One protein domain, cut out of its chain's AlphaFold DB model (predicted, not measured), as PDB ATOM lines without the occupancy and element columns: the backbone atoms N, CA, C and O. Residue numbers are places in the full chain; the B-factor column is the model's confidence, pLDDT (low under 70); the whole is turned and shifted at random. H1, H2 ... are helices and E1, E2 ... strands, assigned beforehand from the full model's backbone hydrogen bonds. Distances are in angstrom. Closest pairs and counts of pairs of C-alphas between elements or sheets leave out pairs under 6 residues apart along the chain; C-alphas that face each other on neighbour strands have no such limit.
ATOM      1  N   THR A 431     -27.134  28.713  11.674       92.44
ATOM      2  CA  THR A 431     -25.983  28.698  12.576       92.44
ATOM      3  C   THR A 431     -25.622  30.131  12.945       92.44
ATOM      4  O   THR A 431     -25.714  31.021  12.099       92.44
ATOM      5  N   ASN A 432     -25.106  30.338  14.153       92.56
ATOM      6  CA  ASN A 432     -24.492  31.605  14.542       92.56
ATOM      7  C   ASN A 432     -22.977  31.527  14.340       92.56
ATOM      8  O   ASN A 432     -22.381  30.472  14.550       92.56
ATOM      9  N   ARG A 433     -22.330  32.630  13.956       92.75
ATOM     10  CA  ARG A 433     -20.864  32.683  13.921       92.75
ATOM     11  C   ARG A 433     -20.322  32.574  15.349       92.75
ATOM     12  O   ARG A 433     -20.711  33.337  16.230       92.75
ATOM     13  N   ALA A 434     -19.444  31.608  15.584       94.31
ATOM     14  CA  ALA A 434     -18.918  31.262  16.900       94.31
ATOM     15  C   ALA A 434     -17.595  31.989  17.172       94.31
ATOM     16  O   ALA A 434     -16.603  31.371  17.554       94.31
ATOM     17  N   ASN A 435     -17.558  33.310  16.974       91.62
ATOM     18  CA  ASN A 435     -16.381  34.096  17.344       91.62
ATOM     19  C   ASN A 435     -16.152  34.051  18.879       91.62
ATOM     20  O   ASN A 435     -17.093  33.775  19.636       91.62
ATOM     21  N   PRO A 436     -14.934  34.339  19.379       92.56
ATOM     22  CA  PRO A 436     -14.627  34.235  20.809       92.56
ATOM     23  C   PRO A 436     -15.553  35.050  21.722       92.56
ATOM     24  O   PRO A 436     -15.836  34.630  22.846       92.56
ATOM     25  N   LEU A 437     -16.042  36.208  21.266       91.25
ATOM     26  CA  LEU A 437     -16.965  37.030  22.040       91.25
ATOM     27  C   LEU A 437     -18.372  36.420  22.077       91.25
ATOM     28  O   LEU A 437     -18.963  36.370  23.150       91.25
ATOM     29  N   ALA A 438     -18.878  35.899  20.958       94.25
ATOM     30  CA  ALA A 438     -20.156  35.186  20.898       94.25
ATOM     31  C   ALA A 438     -20.176  33.969  21.841       94.25
ATOM     32  O   ALA A 438     -21.128  33.788  22.601       94.25
ATOM     33  N   GLN A 439     -19.092  33.184  21.863       95.75
ATOM     34  CA  GLN A 439     -18.930  32.065  22.801       95.75
ATOM     35  C   GLN A 439     -18.952  32.545  24.263       95.75
ATOM     36  O   GLN A 439     -19.649  31.978  25.104       95.75
ATOM     37  N   LYS A 440     -18.237  33.638  24.575       95.81
ATOM     38  CA  LYS A 440     -18.246  34.250  25.915       95.81
ATOM     39  C   LYS A 440     -19.640  34.768  26.308       95.81
ATOM     40  O   LYS A 440     -20.014  34.606  27.468       95.81
ATOM     41  N   ILE A 441     -20.407  35.350  25.377       96.06
ATOM     42  CA  ILE A 441     -21.787  35.819  25.613       96.06
ATOM     43  C   ILE A 441     -22.672  34.641  26.031       96.06
ATOM     44  O   ILE A 441     -23.286  34.707  27.094       96.06
ATOM     45  N   VAL A 442     -22.696  33.553  25.252       97.56
ATOM     46  CA  VAL A 442     -23.521  32.368  25.556       97.56
ATOM     47  C   VAL A 442     -23.116  31.751  26.895       97.56
ATOM     48  O   VAL A 442     -23.959  31.560  27.771       97.56
ATOM     49  N   LYS A 443     -21.816  31.541  27.117       97.44
ATOM     50  CA  LYS A 443     -21.300  30.981  28.372       97.44
ATOM     51  C   LYS A 443     -21.668  31.827  29.592       97.44
ATOM     52  O   LYS A 443     -22.071  31.293  30.624       97.44
ATOM     53  N   ASN A 444     -21.549  33.150  29.494       96.62
ATOM     54  CA  ASN A 444     -21.915  34.035  30.595       96.62
ATOM     55  C   ASN A 444     -23.428  34.143  30.785       96.62
ATOM     56  O   ASN A 444     -23.862  34.264  31.928       96.62
ATOM     57  N   ALA A 445     -24.224  34.076  29.715       96.56
ATOM     58  CA  ALA A 445     -25.676  33.992  29.820       96.56
ATOM     59  C   ALA A 445     -26.090  32.766  30.644       96.56
ATOM     60  O   ALA A 445     -26.862  32.910  31.589       96.56
ATOM     61  N   ILE A 446     -25.490  31.602  30.372       97.50
ATOM     62  CA  ILE A 446     -25.711  30.364  31.132       97.50
ATOM     63  C   ILE A 446     -25.300  30.535  32.601       97.50
ATOM     64  O   ILE A 446     -26.091  30.252  33.496       97.50
ATOM     65  N   ASN A 447     -24.091  31.047  32.863       96.81
ATOM     66  CA  ASN A 447     -23.579  31.245  34.230       96.81
ATOM     67  C   ASN A 447     -24.425  32.218  35.066       96.81
ATOM     68  O   ASN A 447     -24.426  32.141  36.291       96.81
ATOM     69  N   LEU A 448     -25.079  33.172  34.406       95.25
ATOM     70  CA  LEU A 448     -25.942  34.172  35.029       95.25
ATOM     71  C   LEU A 448     -27.422  33.763  35.021       95.25
ATOM     72  O   LEU A 448     -28.256  34.573  35.419       95.25
ATOM     73  N   GLU A 449     -27.739  32.550  34.558       95.31
ATOM     74  CA  GLU A 449     -29.103  32.023  34.439       95.31
ATOM     75  C   GLU A 449     -30.028  32.944  33.618       95.31
ATOM     76  O   GLU A 449     -31.213  33.115  33.910       95.31
ATOM     77  N   LEU A 450     -29.475  33.569  32.574       93.50
ATOM     78  CA  LEU A 450     -30.209  34.437  31.659       93.50
ATOM     79  C   LEU A 450     -30.849  33.610  30.544       93.50
ATOM     80  O   LEU A 450     -30.222  32.742  29.941       93.50
ATOM     81  N   ASP A 451     -32.105  33.922  30.242       93.62
ATOM     82  CA  ASP A 451     -32.898  33.250  29.219       93.62
ATOM     83  C   ASP A 451     -33.323  34.207  28.089       93.62
ATOM     84  O   ASP A 451     -32.954  35.385  28.050       93.62
ATOM     85  N   SER A 452     -34.140  33.697  27.169       92.94
ATOM     86  CA  SER A 452     -34.732  34.437  26.051       92.94
ATOM     87  C   SER A 452     -35.463  35.723  26.440       92.94
ATOM     88  O   SER A 452     -35.674  36.577  25.588       92.94
ATOM     89  N   SER A 453     -35.909  35.874  27.693       91.50
ATOM     90  CA  SER A 453     -36.551  37.115  28.153       91.50
ATOM     91  C   SER A 453     -35.551  38.257  28.357       91.50
ATOM     92  O   SER A 453     -35.942  39.418  28.473       91.50
ATOM     93  N   TRP A 454     -34.258  37.937  28.374       92.75
ATOM     94  CA  TRP A 454     -33.165  38.890  28.491       92.75
ATOM     95  C   TRP A 454     -32.435  39.072  27.165       92.75
ATOM     96  O   TRP A 454     -32.286  40.200  26.702       92.75
ATOM     97  N   LEU A 455     -31.997  37.967  26.567       93.81
ATOM     98  CA  LEU A 455     -30.964  37.958  25.537       93.81
ATOM     99  C   LEU A 455     -31.437  37.261  24.268       93.81
ATOM    100  O   LEU A 455     -32.171  36.277  24.335       93.81
ATOM    101  N   TYR A 456     -30.957  37.728  23.122       93.44
ATOM    102  CA  TYR A 456     -31.074  37.046  21.838       93.44
ATOM    103  C   TYR A 456     -30.179  35.806  21.776       93.44
ATOM    104  O   TYR A 456     -30.612  34.766  21.280       93.44
ATOM    105  N   PHE A 457     -28.966  35.866  22.341       94.44
ATOM    106  CA  PHE A 457     -28.036  34.730  22.336       94.44
ATOM    107  C   PHE A 457     -28.428  33.595  23.284       94.44
ATOM    108  O   PHE A 457     -27.810  32.533  23.212       94.44
ATOM    109  N   ALA A 458     -29.429  33.779  24.151       95.06
ATOM    110  CA  ALA A 458     -29.891  32.728  25.050       95.06
ATOM    111  C   ALA A 458     -30.362  31.493  24.269       95.06
ATOM    112  O   ALA A 458     -31.134  31.592  23.315       95.06
ATOM    113  N   ALA A 459     -29.923  30.312  24.702       95.19
ATOM    114  CA  ALA A 459     -30.134  29.074  23.960       95.19
ATOM    115  C   ALA A 459     -31.612  28.742  23.742       95.19
ATOM    116  O   ALA A 459     -31.982  28.257  22.681       95.19
ATOM    117  N   ASN A 460     -32.488  29.081  24.688       93.44
ATOM    118  CA  ASN A 460     -33.922  28.834  24.558       93.44
ATOM    119  C   ASN A 460     -34.650  29.772  23.571       93.44
ATOM    120  O   ASN A 460     -35.875  29.675  23.474       93.44
ATOM    121  N   ASN A 461     -33.950  30.630  22.820       92.06
ATOM    122  CA  ASN A 461     -34.460  31.211  21.566       92.06
ATOM    123  C   ASN A 461     -34.359  30.260  20.371       92.06
ATOM    124  O   ASN A 461     -34.932  30.527  19.318       92.06
ATOM    125  N   TRP A 462     -33.670  29.138  20.543       93.38
ATOM    126  CA  TRP A 462     -33.365  28.198  19.483       93.38
ATOM    127  C   TRP A 462     -33.905  26.807  19.802       93.38
ATOM    128  O   TRP A 462     -34.166  26.431  20.953       93.38
ATOM    129  N   ALA A 463     -34.084  26.025  18.751       93.25
ATOM    130  CA  ALA A 463     -34.403  24.614  18.808       93.25
ATOM    131  C   ALA A 463     -33.351  23.808  18.045       93.25
ATOM    132  O   ALA A 463     -32.704  24.292  17.113       93.25
ATOM    133  N   PHE A 464     -33.174  22.563  18.472       93.75
ATOM    134  CA  PHE A 464     -32.391  21.580  17.740       93.75
ATOM    135  C   PHE A 464     -33.070  21.253  16.404       93.75
ATOM    136  O   PHE A 464     -34.298  21.279  16.344       93.75
ATOM    137  N   PRO A 465     -32.333  20.794  15.376       91.19
ATOM    138  CA  PRO A 465     -32.915  20.370  14.095       91.19
ATOM    139  C   PRO A 465     -33.999  19.280  14.198       91.19
ATOM    140  O   PRO A 465     -34.747  19.058  13.253       91.19
ATOM    141  N   ASN A 466     -34.096  18.583  15.336       88.69
ATOM    142  CA  ASN A 466     -35.155  17.610  15.610       88.69
ATOM    143  C   ASN A 466     -36.465  18.239  16.140       88.69
ATOM    144  O   ASN A 466     -37.367  17.502  16.532       88.69
ATOM    145  N   GLY A 467     -36.555  19.569  16.212       87.75
ATOM    146  CA  GLY A 467     -37.730  20.302  16.685       87.75
ATOM    147  C   GLY A 467     -37.836  20.450  18.203       87.75
ATOM    148  O   GLY A 467     -38.828  20.993  18.687       87.75
ATOM    149  N   THR A 468     -36.852  19.999  18.985       91.19
ATOM    150  CA  THR A 468     -36.861  20.178  20.447       91.19
ATOM    151  C   THR A 468     -36.273  21.535  20.812       91.19
ATOM    152  O   THR A 468     -35.153  21.855  20.419       91.19
ATOM    153  N   ARG A 469     -36.999  22.330  21.605       93.25
ATOM    154  CA  ARG A 469     -36.492  23.610  22.117       93.25
ATOM    155  C   ARG A 469     -35.269  23.387  23.009       93.25
ATOM    156  O   ARG A 469     -35.287  22.513  23.876       93.25
ATOM    157  N   MET A 470     -34.222  24.181  22.809       95.88
ATOM    158  CA  MET A 470     -33.032  24.129  23.652       95.88
ATOM    159  C   MET A 470     -33.343  24.693  25.045       95.88
ATOM    160  O   MET A 470     -34.141  25.620  25.203       95.88
ATOM    161  N   TYR A 471     -32.707  24.133  26.071       95.69
ATOM    162  CA  TYR A 471     -32.811  24.655  27.432       95.69
ATOM    163  C   TYR A 471     -31.918  25.892  27.611       95.69
ATOM    164  O   TYR A 471     -30.873  25.957  26.966       95.69
ATOM    165  N   PRO A 472     -32.256  26.843  28.507       94.50
ATOM    166  CA  PRO A 472     -31.453  28.054  28.718       94.50
ATOM    167  C   PRO A 472     -29.980  27.796  29.075       94.50
ATOM    168  O   PRO A 472     -29.125  28.599  28.731       94.50
ATOM    169  N   TRP A 473     -29.679  26.670  29.731       95.50
ATOM    170  CA  TRP A 473     -28.324  26.275  30.140       95.50
ATOM    171  C   TRP A 473     -27.545  25.477  29.080       95.50
ATOM    172  O   TRP A 473     -26.464  24.967  29.371       95.50
ATOM    173  N   TYR A 474     -28.099  25.291  27.879       97.69
ATOM    174  CA  TYR A 474     -27.411  24.588  26.798       97.69
ATOM    175  C   TYR A 474     -26.448  25.527  26.066       97.69
ATOM    176  O   TYR A 474     -26.854  26.594  25.619       97.69
ATOM    177  N   ASP A 475     -25.194  25.120  25.892       97.38
ATOM    178  CA  ASP A 475     -24.230  25.875  25.092       97.38
ATOM    179  C   ASP A 475     -24.210  25.343  23.652       97.38
ATOM    180  O   ASP A 475     -23.579  24.337  23.345       97.38
ATOM    181  N   TYR A 476     -24.940  26.005  22.754       96.31
ATOM    182  CA  TYR A 476     -25.002  25.621  21.338       96.31
ATOM    183  C   TYR A 476     -23.769  26.068  20.535       96.31
ATOM    184  O   TYR A 476     -23.635  25.711  19.359       96.31
ATOM    185  N   MET A 477     -22.873  26.842  21.156       96.00
ATOM    186  CA  MET A 477     -21.601  27.267  20.577       96.00
ATOM    187  C   MET A 477     -20.450  26.314  20.934       96.00
ATOM    188  O   MET A 477     -19.383  26.445  20.339       96.00
ATOM    189  N   ASP A 478     -20.655  25.357  21.853       95.31
ATOM    190  CA  ASP A 478     -19.652  24.376  22.289       95.31
ATOM    191  C   ASP A 478     -20.104  22.916  22.020       95.31
ATOM    192  O   ASP A 478     -21.132  22.478  22.545       95.31
ATOM    193  N   PRO A 479     -19.374  22.129  21.203       95.62
ATOM    194  CA  PRO A 479     -18.223  22.546  20.410       95.62
ATOM    195  C   PRO A 479     -18.643  23.414  19.220       95.62
ATOM    196  O   PRO A 479     -19.676  23.180  18.582       95.62
ATOM    197  N   ALA A 480     -17.787  24.372  18.871       95.88
ATOM    198  CA  ALA A 480     -17.910  25.091  17.614       95.88
ATOM    199  C   ALA A 480     -17.603  24.152  16.435       95.88
ATOM    200  O   ALA A 480     -16.796  23.224  16.527       95.88
ATOM    201  N   THR A 481     -18.251  24.404  15.305       95.50
ATOM    202  CA  THR A 481     -18.074  23.675  14.050       95.50
ATOM    203  C   THR A 481     -17.222  24.503  13.098       95.50
ATOM    204  O   THR A 481     -17.584  25.631  12.773       95.50
ATOM    205  N   ASN A 482     -16.115  23.939  12.618       94.94
ATOM    206  CA  ASN A 482     -15.289  24.591  11.601       94.94
ATOM    207  C   ASN A 482     -15.967  24.514  10.230       94.94
ATOM    208  O   ASN A 482     -16.503  23.470   9.845       94.94
ATOM    209  N   ILE A 483     -15.898  25.608   9.483       93.75
ATOM    210  CA  ILE A 483     -16.287  25.676   8.079       93.75
ATOM    211  C   ILE A 483     -15.191  26.384   7.286       93.75
ATOM    212  O   ILE A 483     -14.507  27.259   7.808       93.75
ATOM    213  N   THR A 484     -15.079  26.055   6.005       94.25
ATOM    214  CA  THR A 484     -14.221  26.783   5.070       94.25
ATOM    215  C   THR A 484     -15.106  27.433   4.017       94.25
ATOM    216  O   THR A 484     -15.885  26.748   3.352       94.25
ATOM    217  N   VAL A 485     -14.992  28.750   3.853       92.50
ATOM    218  CA  VAL A 485     -15.719  29.533   2.845       92.50
ATOM    219  C   VAL A 485     -14.702  30.352   2.067       92.50
ATOM    220  O   VAL A 485     -13.903  31.061   2.669       92.50
ATOM    221  N   ASN A 486     -14.689  30.227   0.737       93.25
ATOM    222  CA  ASN A 486     -13.755  30.946  -0.143       93.25
ATOM    223  C   ASN A 486     -12.281  30.855   0.313       93.25
ATOM    224  O   ASN A 486     -11.522  31.819   0.269       93.25
ATOM    225  N   GLY A 487     -11.875  29.673   0.799       92.75
ATOM    226  CA  GLY A 487     -10.516  29.408   1.286       92.75
ATOM    227  C   GLY A 487     -10.172  30.024   2.649       92.75
ATOM    228  O   GLY A 487      -9.020  29.935   3.074       92.75
ATOM    229  N   LYS A 488     -11.138  30.638   3.343       93.25
ATOM    230  CA  LYS A 488     -11.004  31.127   4.719       93.25
ATOM    231  C   LYS A 488     -11.690  30.181   5.693       93.25
ATOM    232  O   LYS A 488     -12.841  29.799   5.491       93.25
ATOM    233  N   GLU A 489     -10.971  29.827   6.750       93.56
ATOM    234  CA  GLU A 489     -11.531  29.103   7.887       93.56
ATOM    235  C   GLU A 489     -12.413  30.036   8.721       93.56
ATOM    236  O   GLU A 489     -12.062  31.193   8.966       93.56
ATOM    237  N   ASP A 490     -13.541  29.515   9.183       92.00
ATOM    238  CA  ASP A 490     -14.459  30.175  10.101       92.00
ATOM    239  C   ASP A 490     -15.032  29.149  11.083       92.00
ATOM    240  O   ASP A 490     -14.969  27.935  10.861       92.00
ATOM    241  N   GLN A 491     -15.610  29.633  12.176       94.06
ATOM    242  CA  GLN A 491     -16.263  28.787  13.168       94.06
ATOM    243  C   GLN A 491     -17.712  29.208  13.346       94.06
ATOM    244  O   GLN A 491     -18.028  30.387  13.499       94.06
ATOM    245  N   THR A 492     -18.608  28.230  13.376       95.50
ATOM    246  CA  THR A 492     -20.033  28.440  13.627       95.50
ATOM    247  C   THR A 492     -20.517  27.589  14.786       95.50
ATOM    248  O   THR A 492     -19.879  26.617  15.179       95.50
ATOM    249  N   SER A 493     -21.683  27.920  15.319       95.62
ATOM    250  CA  SER A 493     -22.406  27.076  16.256       95.62
ATOM    251  C   SER A 493     -22.774  25.725  15.639       95.62
ATOM    252  O   SER A 493     -22.704  25.521  14.420       95.62
ATOM    253  N   GLN A 494     -23.277  24.827  16.484       94.56
ATOM    254  CA  GLN A 494     -24.079  23.695  16.027       94.56
ATOM    255  C   GLN A 494     -25.325  24.195  15.268       94.56
ATOM    256  O   GLN A 494     -25.766  25.335  15.455       94.56
ATOM    257  N   ARG A 495     -25.891  23.350  14.392       93.94
ATOM    258  CA  ARG A 495     -27.111  23.694  13.638       93.94
ATOM    259  C   ARG A 495     -28.284  23.888  14.592       93.94
ATOM    260  O   ARG A 495     -28.468  23.107  15.523       93.94
ATOM    261  N   LEU A 496     -29.086  24.900  14.309       93.50
ATOM    262  CA  LEU A 496     -30.223  25.319  15.116       93.50
ATOM    263  C   LEU A 496     -31.336  25.870  14.224       93.50
ATOM    264  O   LEU A 496     -31.107  26.115  13.043       93.50
ATOM    265  N   HIS A 497     -32.524  26.082  14.771       91.44
ATOM    266  CA  HIS A 497     -33.578  26.838  14.097       91.44
ATOM    267  C   HIS A 497     -34.409  27.652  15.091       91.44
ATOM    268  O   HIS A 497     -34.373  27.407  16.299       91.44
ATOM    269  N   ASP A 498     -35.176  28.615  14.586       90.06
ATOM    270  CA  ASP A 498     -36.027  29.483  15.399       90.06
ATOM    271  C   ASP A 498     -37.182  28.736  16.076       90.06
ATOM    272  O   ASP A 498     -37.752  27.783  15.537       90.06
ATOM    273  N   VAL A 499     -37.592  29.234  17.243       90.62
ATOM    274  CA  VAL A 499     -38.691  28.698  18.071       90.62
ATOM    275  C   VAL A 499     -40.058  29.312  17.732       90.62
ATOM    276  O   VAL A 499     -40.913  29.501  18.603       90.62
ATOM    277  N   CYS A 500     -40.287  29.651  16.464       90.06
ATOM    278  CA  CYS A 500     -41.444  30.446  16.056       90.06
ATOM    279  C   CYS A 500     -42.794  29.805  16.384       90.06
ATOM    280  O   CYS A 500     -43.699  30.510  16.829       90.06
ATOM    281  N   GLN A 501     -42.924  28.482  16.274       87.31
ATOM    282  CA  GLN A 501     -44.167  27.763  16.556       87.31
ATOM    283  C   GLN A 501     -44.684  27.951  17.990       87.31
ATOM    284  O   GLN A 501     -45.887  27.899  18.219       87.31
ATOM    285  N   TRP A 502     -43.803  28.243  18.951       87.19
ATOM    286  CA  TRP A 502     -44.195  28.510  20.342       87.19
ATOM    287  C   TRP A 502     -44.624  29.961  20.593       87.19
ATOM    288  O   TRP A 502     -45.048  30.290  21.698       87.19
ATOM    289  N   LEU A 573     -26.301  44.203  20.224       89.69
ATOM    290  CA  LEU A 573     -25.072  43.487  20.558       89.69
ATOM    291  C   LEU A 573     -24.387  44.059  21.810       89.69
ATOM    292  O   LEU A 573     -23.962  43.311  22.689       89.69
ATOM    293  N   ASP A 574     -24.313  45.383  21.949       90.06
ATOM    294  CA  ASP A 574     -23.770  46.019  23.154       90.06
ATOM    295  C   ASP A 574     -24.630  45.715  24.396       90.06
ATOM    296  O   ASP A 574     -24.100  45.607  25.506       90.06
ATOM    297  N   THR A 575     -25.942  45.511  24.223       91.06
ATOM    298  CA  THR A 575     -26.853  45.053  25.284       91.06
ATOM    299  C   THR A 575     -26.544  43.617  25.695       91.06
ATOM    300  O   THR A 575     -26.469  43.341  26.897       91.06
ATOM    301  N   GLU A 576     -26.295  42.717  24.737       93.31
ATOM    302  CA  GLU A 576     -25.859  41.338  25.008       93.31
ATOM    303  C   GLU A 576     -24.570  41.332  25.845       93.31
ATOM    304  O   GLU A 576     -24.493  40.686  26.894       93.31
ATOM    305  N   ILE A 577     -23.574  42.125  25.439       93.12
ATOM    306  CA  ILE A 577     -22.261  42.222  26.096       93.12
ATOM    307  C   ILE A 577     -22.383  42.798  27.519       93.12
ATOM    308  O   ILE A 577     -21.802  42.264  28.470       93.12
ATOM    309  N   LYS A 578     -23.135  43.892  27.701       91.69
ATOM    310  CA  LYS A 578     -23.336  44.528  29.018       91.69
ATOM    311  C   LYS A 578     -24.107  43.619  29.968       91.69
ATOM    312  O   LYS A 578     -23.671  43.383  31.094       91.69
ATOM    313  N   THR A 579     -25.217  43.053  29.499       93.00
ATOM    314  CA  THR A 579     -26.092  42.195  30.312       93.00
ATOM    315  C   THR A 579     -25.379  40.904  30.737       93.00
ATOM    316  O   THR A 579     -25.610  40.400  31.836       93.00
ATOM    317  N   THR A 580     -24.422  40.410  29.947       94.56
ATOM    318  CA  THR A 580     -23.585  39.242  30.285       94.56
ATOM    319  C   THR A 580     -22.317  39.573  31.087       94.56
ATOM    320  O   THR A 580     -21.450  38.716  31.255       94.56
ATOM    321  N   ASN A 581     -22.194  40.790  31.642       93.06
ATOM    322  CA  ASN A 581     -21.026  41.259  32.411       93.06
ATOM    323  C   ASN A 581     -19.693  41.248  31.637       93.06
ATOM    324  O   ASN A 581     -18.628  41.318  32.252       93.06
ATOM    325  N   LEU A 582     -19.721  41.182  30.303       89.31
ATOM    326  CA  LEU A 582     -18.510  41.216  29.474       89.31
ATOM    327  C   LEU A 582     -17.983  42.640  29.268       89.31
ATOM    328  O   LEU A 582     -16.830  42.836  28.895       89.31
ATOM    329  N   LYS A 583     -18.801  43.640  29.599       81.00
ATOM    330  CA  LYS A 583     -18.431  45.053  29.663       81.00
ATOM    331  C   LYS A 583     -18.844  45.592  31.026       81.00
ATOM    332  O   LYS A 583     -20.028  45.599  31.354       81.00
ATOM    333  N   LYS A 584     -17.874  45.989  31.856       51.88
ATOM    334  CA  LYS A 584     -18.167  46.498  33.206       51.88
ATOM    335  C   LYS A 584     -19.034  47.760  33.117       51.88
ATOM    336  O   LYS A 584     -18.758  48.663  32.329       51.88
ATOM    337  N   GLY A 585     -20.091  47.801  33.926       40.59
ATOM    338  CA  GLY A 585     -20.972  48.957  34.050       40.59
ATOM    339  C   GLY A 585     -20.222  50.156  34.625       40.59
ATOM    340  O   GLY A 585     -19.675  50.077  35.722       40.59
ATOM    341  N   GLY A 586     -20.226  51.263  33.882       40.06
ATOM    342  CA  GLY A 586     -19.630  52.532  34.290       40.06
ATOM    343  C   GLY A 586     -18.172  52.681  33.855       40.06
ATOM    344  O   GLY A 586     -17.270  52.118  34.459       40.06
ATOM    345  N   THR A 587     -17.961  53.543  32.860       34.25
ATOM    346  CA  THR A 587     -16.675  54.075  32.375       34.25
ATOM    347  C   THR A 587     -15.772  53.135  31.553       34.25
ATOM    348  O   THR A 587     -15.361  52.067  31.982       34.25
ATOM    349  N   VAL A 613     -20.040  58.321  18.062       40.69
ATOM    350  CA  VAL A 613     -20.977  59.009  17.154       40.69
ATOM    351  C   VAL A 613     -22.219  58.134  16.963       40.69
ATOM    352  O   VAL A 613     -22.119  56.909  16.943       40.69
ATOM    353  N   ARG A 614     -23.401  58.741  16.837       44.00
ATOM    354  CA  ARG A 614     -24.685  58.067  16.617       44.00
ATOM    355  C   ARG A 614     -24.671  57.273  15.308       44.00
ATOM    356  O   ARG A 614     -24.836  57.832  14.221       44.00
ATOM    357  N   ALA A 615     -24.497  55.962  15.438       35.84
ATOM    358  CA  ALA A 615     -24.470  55.015  14.336       35.84
ATOM    359  C   ALA A 615     -25.429  53.850  14.598       35.84
ATOM    360  O   ALA A 615     -25.387  53.237  15.665       35.84
ATOM    361  N   CYS A 616     -26.262  53.541  13.605       34.88
ATOM    362  CA  CYS A 616     -26.958  52.263  13.521       34.88
ATOM    363  C   CYS A 616     -26.156  51.354  12.590       34.88
ATOM    364  O   CYS A 616     -25.757  51.762  11.495       34.88
ATOM    365  N   PHE A 617     -25.924  50.134  13.048       33.28
ATOM    366  CA  PHE A 617     -25.464  49.027  12.221       33.28
ATOM    367  C   PHE A 617     -26.430  47.876  12.422       33.28
ATOM    368  O   PHE A 617     -26.986  47.818  13.504       33.28
ATOM    369  N   SER A 618     -26.585  46.968  11.464       29.84
ATOM    370  CA  SER A 618     -27.541  45.848  11.494       29.84
ATOM    371  C   SER A 618     -26.878  44.616  10.854       29.84
ATOM    372  O   SER A 618     -26.270  44.833   9.818       29.84
ATOM    373  N   PHE A 619     -26.971  43.383  11.402       35.84
ATOM    374  CA  PHE A 619     -26.351  42.148  10.826       35.84
ATOM    375  C   PHE A 619     -27.154  40.864  11.040       35.84
ATOM    376  O   PHE A 619     -27.673  40.698  12.142       35.84
ATOM    377  N   PRO A 620     -27.183  39.911  10.083       28.70
ATOM    378  CA  PRO A 620     -27.992  38.703  10.149       28.70
ATOM    379  C   PRO A 620     -27.283  37.508  10.831       28.70
ATOM    380  O   PRO A 620     -26.099  37.252  10.585       28.70
ATOM    381  N   SER A 621     -28.031  36.688  11.581       33.16
ATOM    382  CA  SER A 621     -27.707  35.283  11.867       33.16
ATOM    383  C   SER A 621     -28.025  34.424  10.634       33.16
ATOM    384  O   SER A 621     -29.062  34.586   9.988       33.16
ATOM    385  N   GLY A 622     -27.094  33.566  10.214       27.36
ATOM    386  CA  GLY A 622     -27.141  32.940   8.889       27.36
ATOM    387  C   GLY A 622     -28.033  31.699   8.813       27.36
ATOM    388  O   GLY A 622     -27.823  30.743   9.555       27.36
ATOM    389  N   GLY A 623     -28.984  31.662   7.877       26.75
ATOM    390  CA  GLY A 623     -29.659  30.437   7.424       26.75
ATOM    391  C   GLY A 623     -28.955  29.855   6.194       26.75
ATOM    392  O   GLY A 623     -28.614  30.602   5.278       26.75
ATOM    393  N   ARG A 624     -28.724  28.535   6.142       26.73
ATOM    394  CA  ARG A 624     -28.194  27.870   4.933       26.73
ATOM    395  C   ARG A 624     -29.348  27.329   4.092       26.73
ATOM    396  O   ARG A 624     -29.850  26.245   4.370       26.73
TER     397      ARG A 624
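What this domain is: This is residues 431 to 502, 573 to 587 and 613 to 624 of the 895 residues of an uncharacterized protein of Candolleomyces aberdarensis (UniProt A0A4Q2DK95). Little regular structure: mostly loops, with helix H1 near the middle, the long loop 448 to 480 and short H2 beside it, and hairpin E1 and E2, whose residues 484 to 489 stick out. Strand E3 runs separately. The 99 printed residues hold H1, E1, E2, H2, E3 in that order, 35 residues in named elements, class mixed; the whole is compact, radius of gyration of the C-alphas 14.2 A, spans 41 by 36 by 24 A.

How they stand to each other: E1, residues 481 to 485, and E2, residues 488 to 492, form an antiparallel hairpin at 145 degrees; N 483 and O 490 are 2.9 A apart, within hydrogen-bond range. H1, residues 436 to 447, and H2, residues 573 to 579, are close but not clearly touching; their closest C-alphas, Ile 441 and Ile 577, are 6.4 A apart. They run the same way at a tilt of 35.2 degrees, only just steep. In both, every O i to N i+4 pair is within hydrogen-bond range. E3, residues 615 to 620, pairs with no named strand and is apart from H1, H2, E1 and E2.

Where its parts are: H1 spans 16.4 A from C-alpha 436 at (-14.627, 34.235, 20.809); E3 spans 17.2 A, ending at C-alpha 620 (-27.992, 38.703, 10.149).

The domain as a whole: Cuts leave gaps between C-alphas of 24.3 A, 502 to 573, and 16.6 A, 587 to 613. The H1 to E1 link is long. Residues 584 to 587 and 613 to 624 have pLDDT under 70.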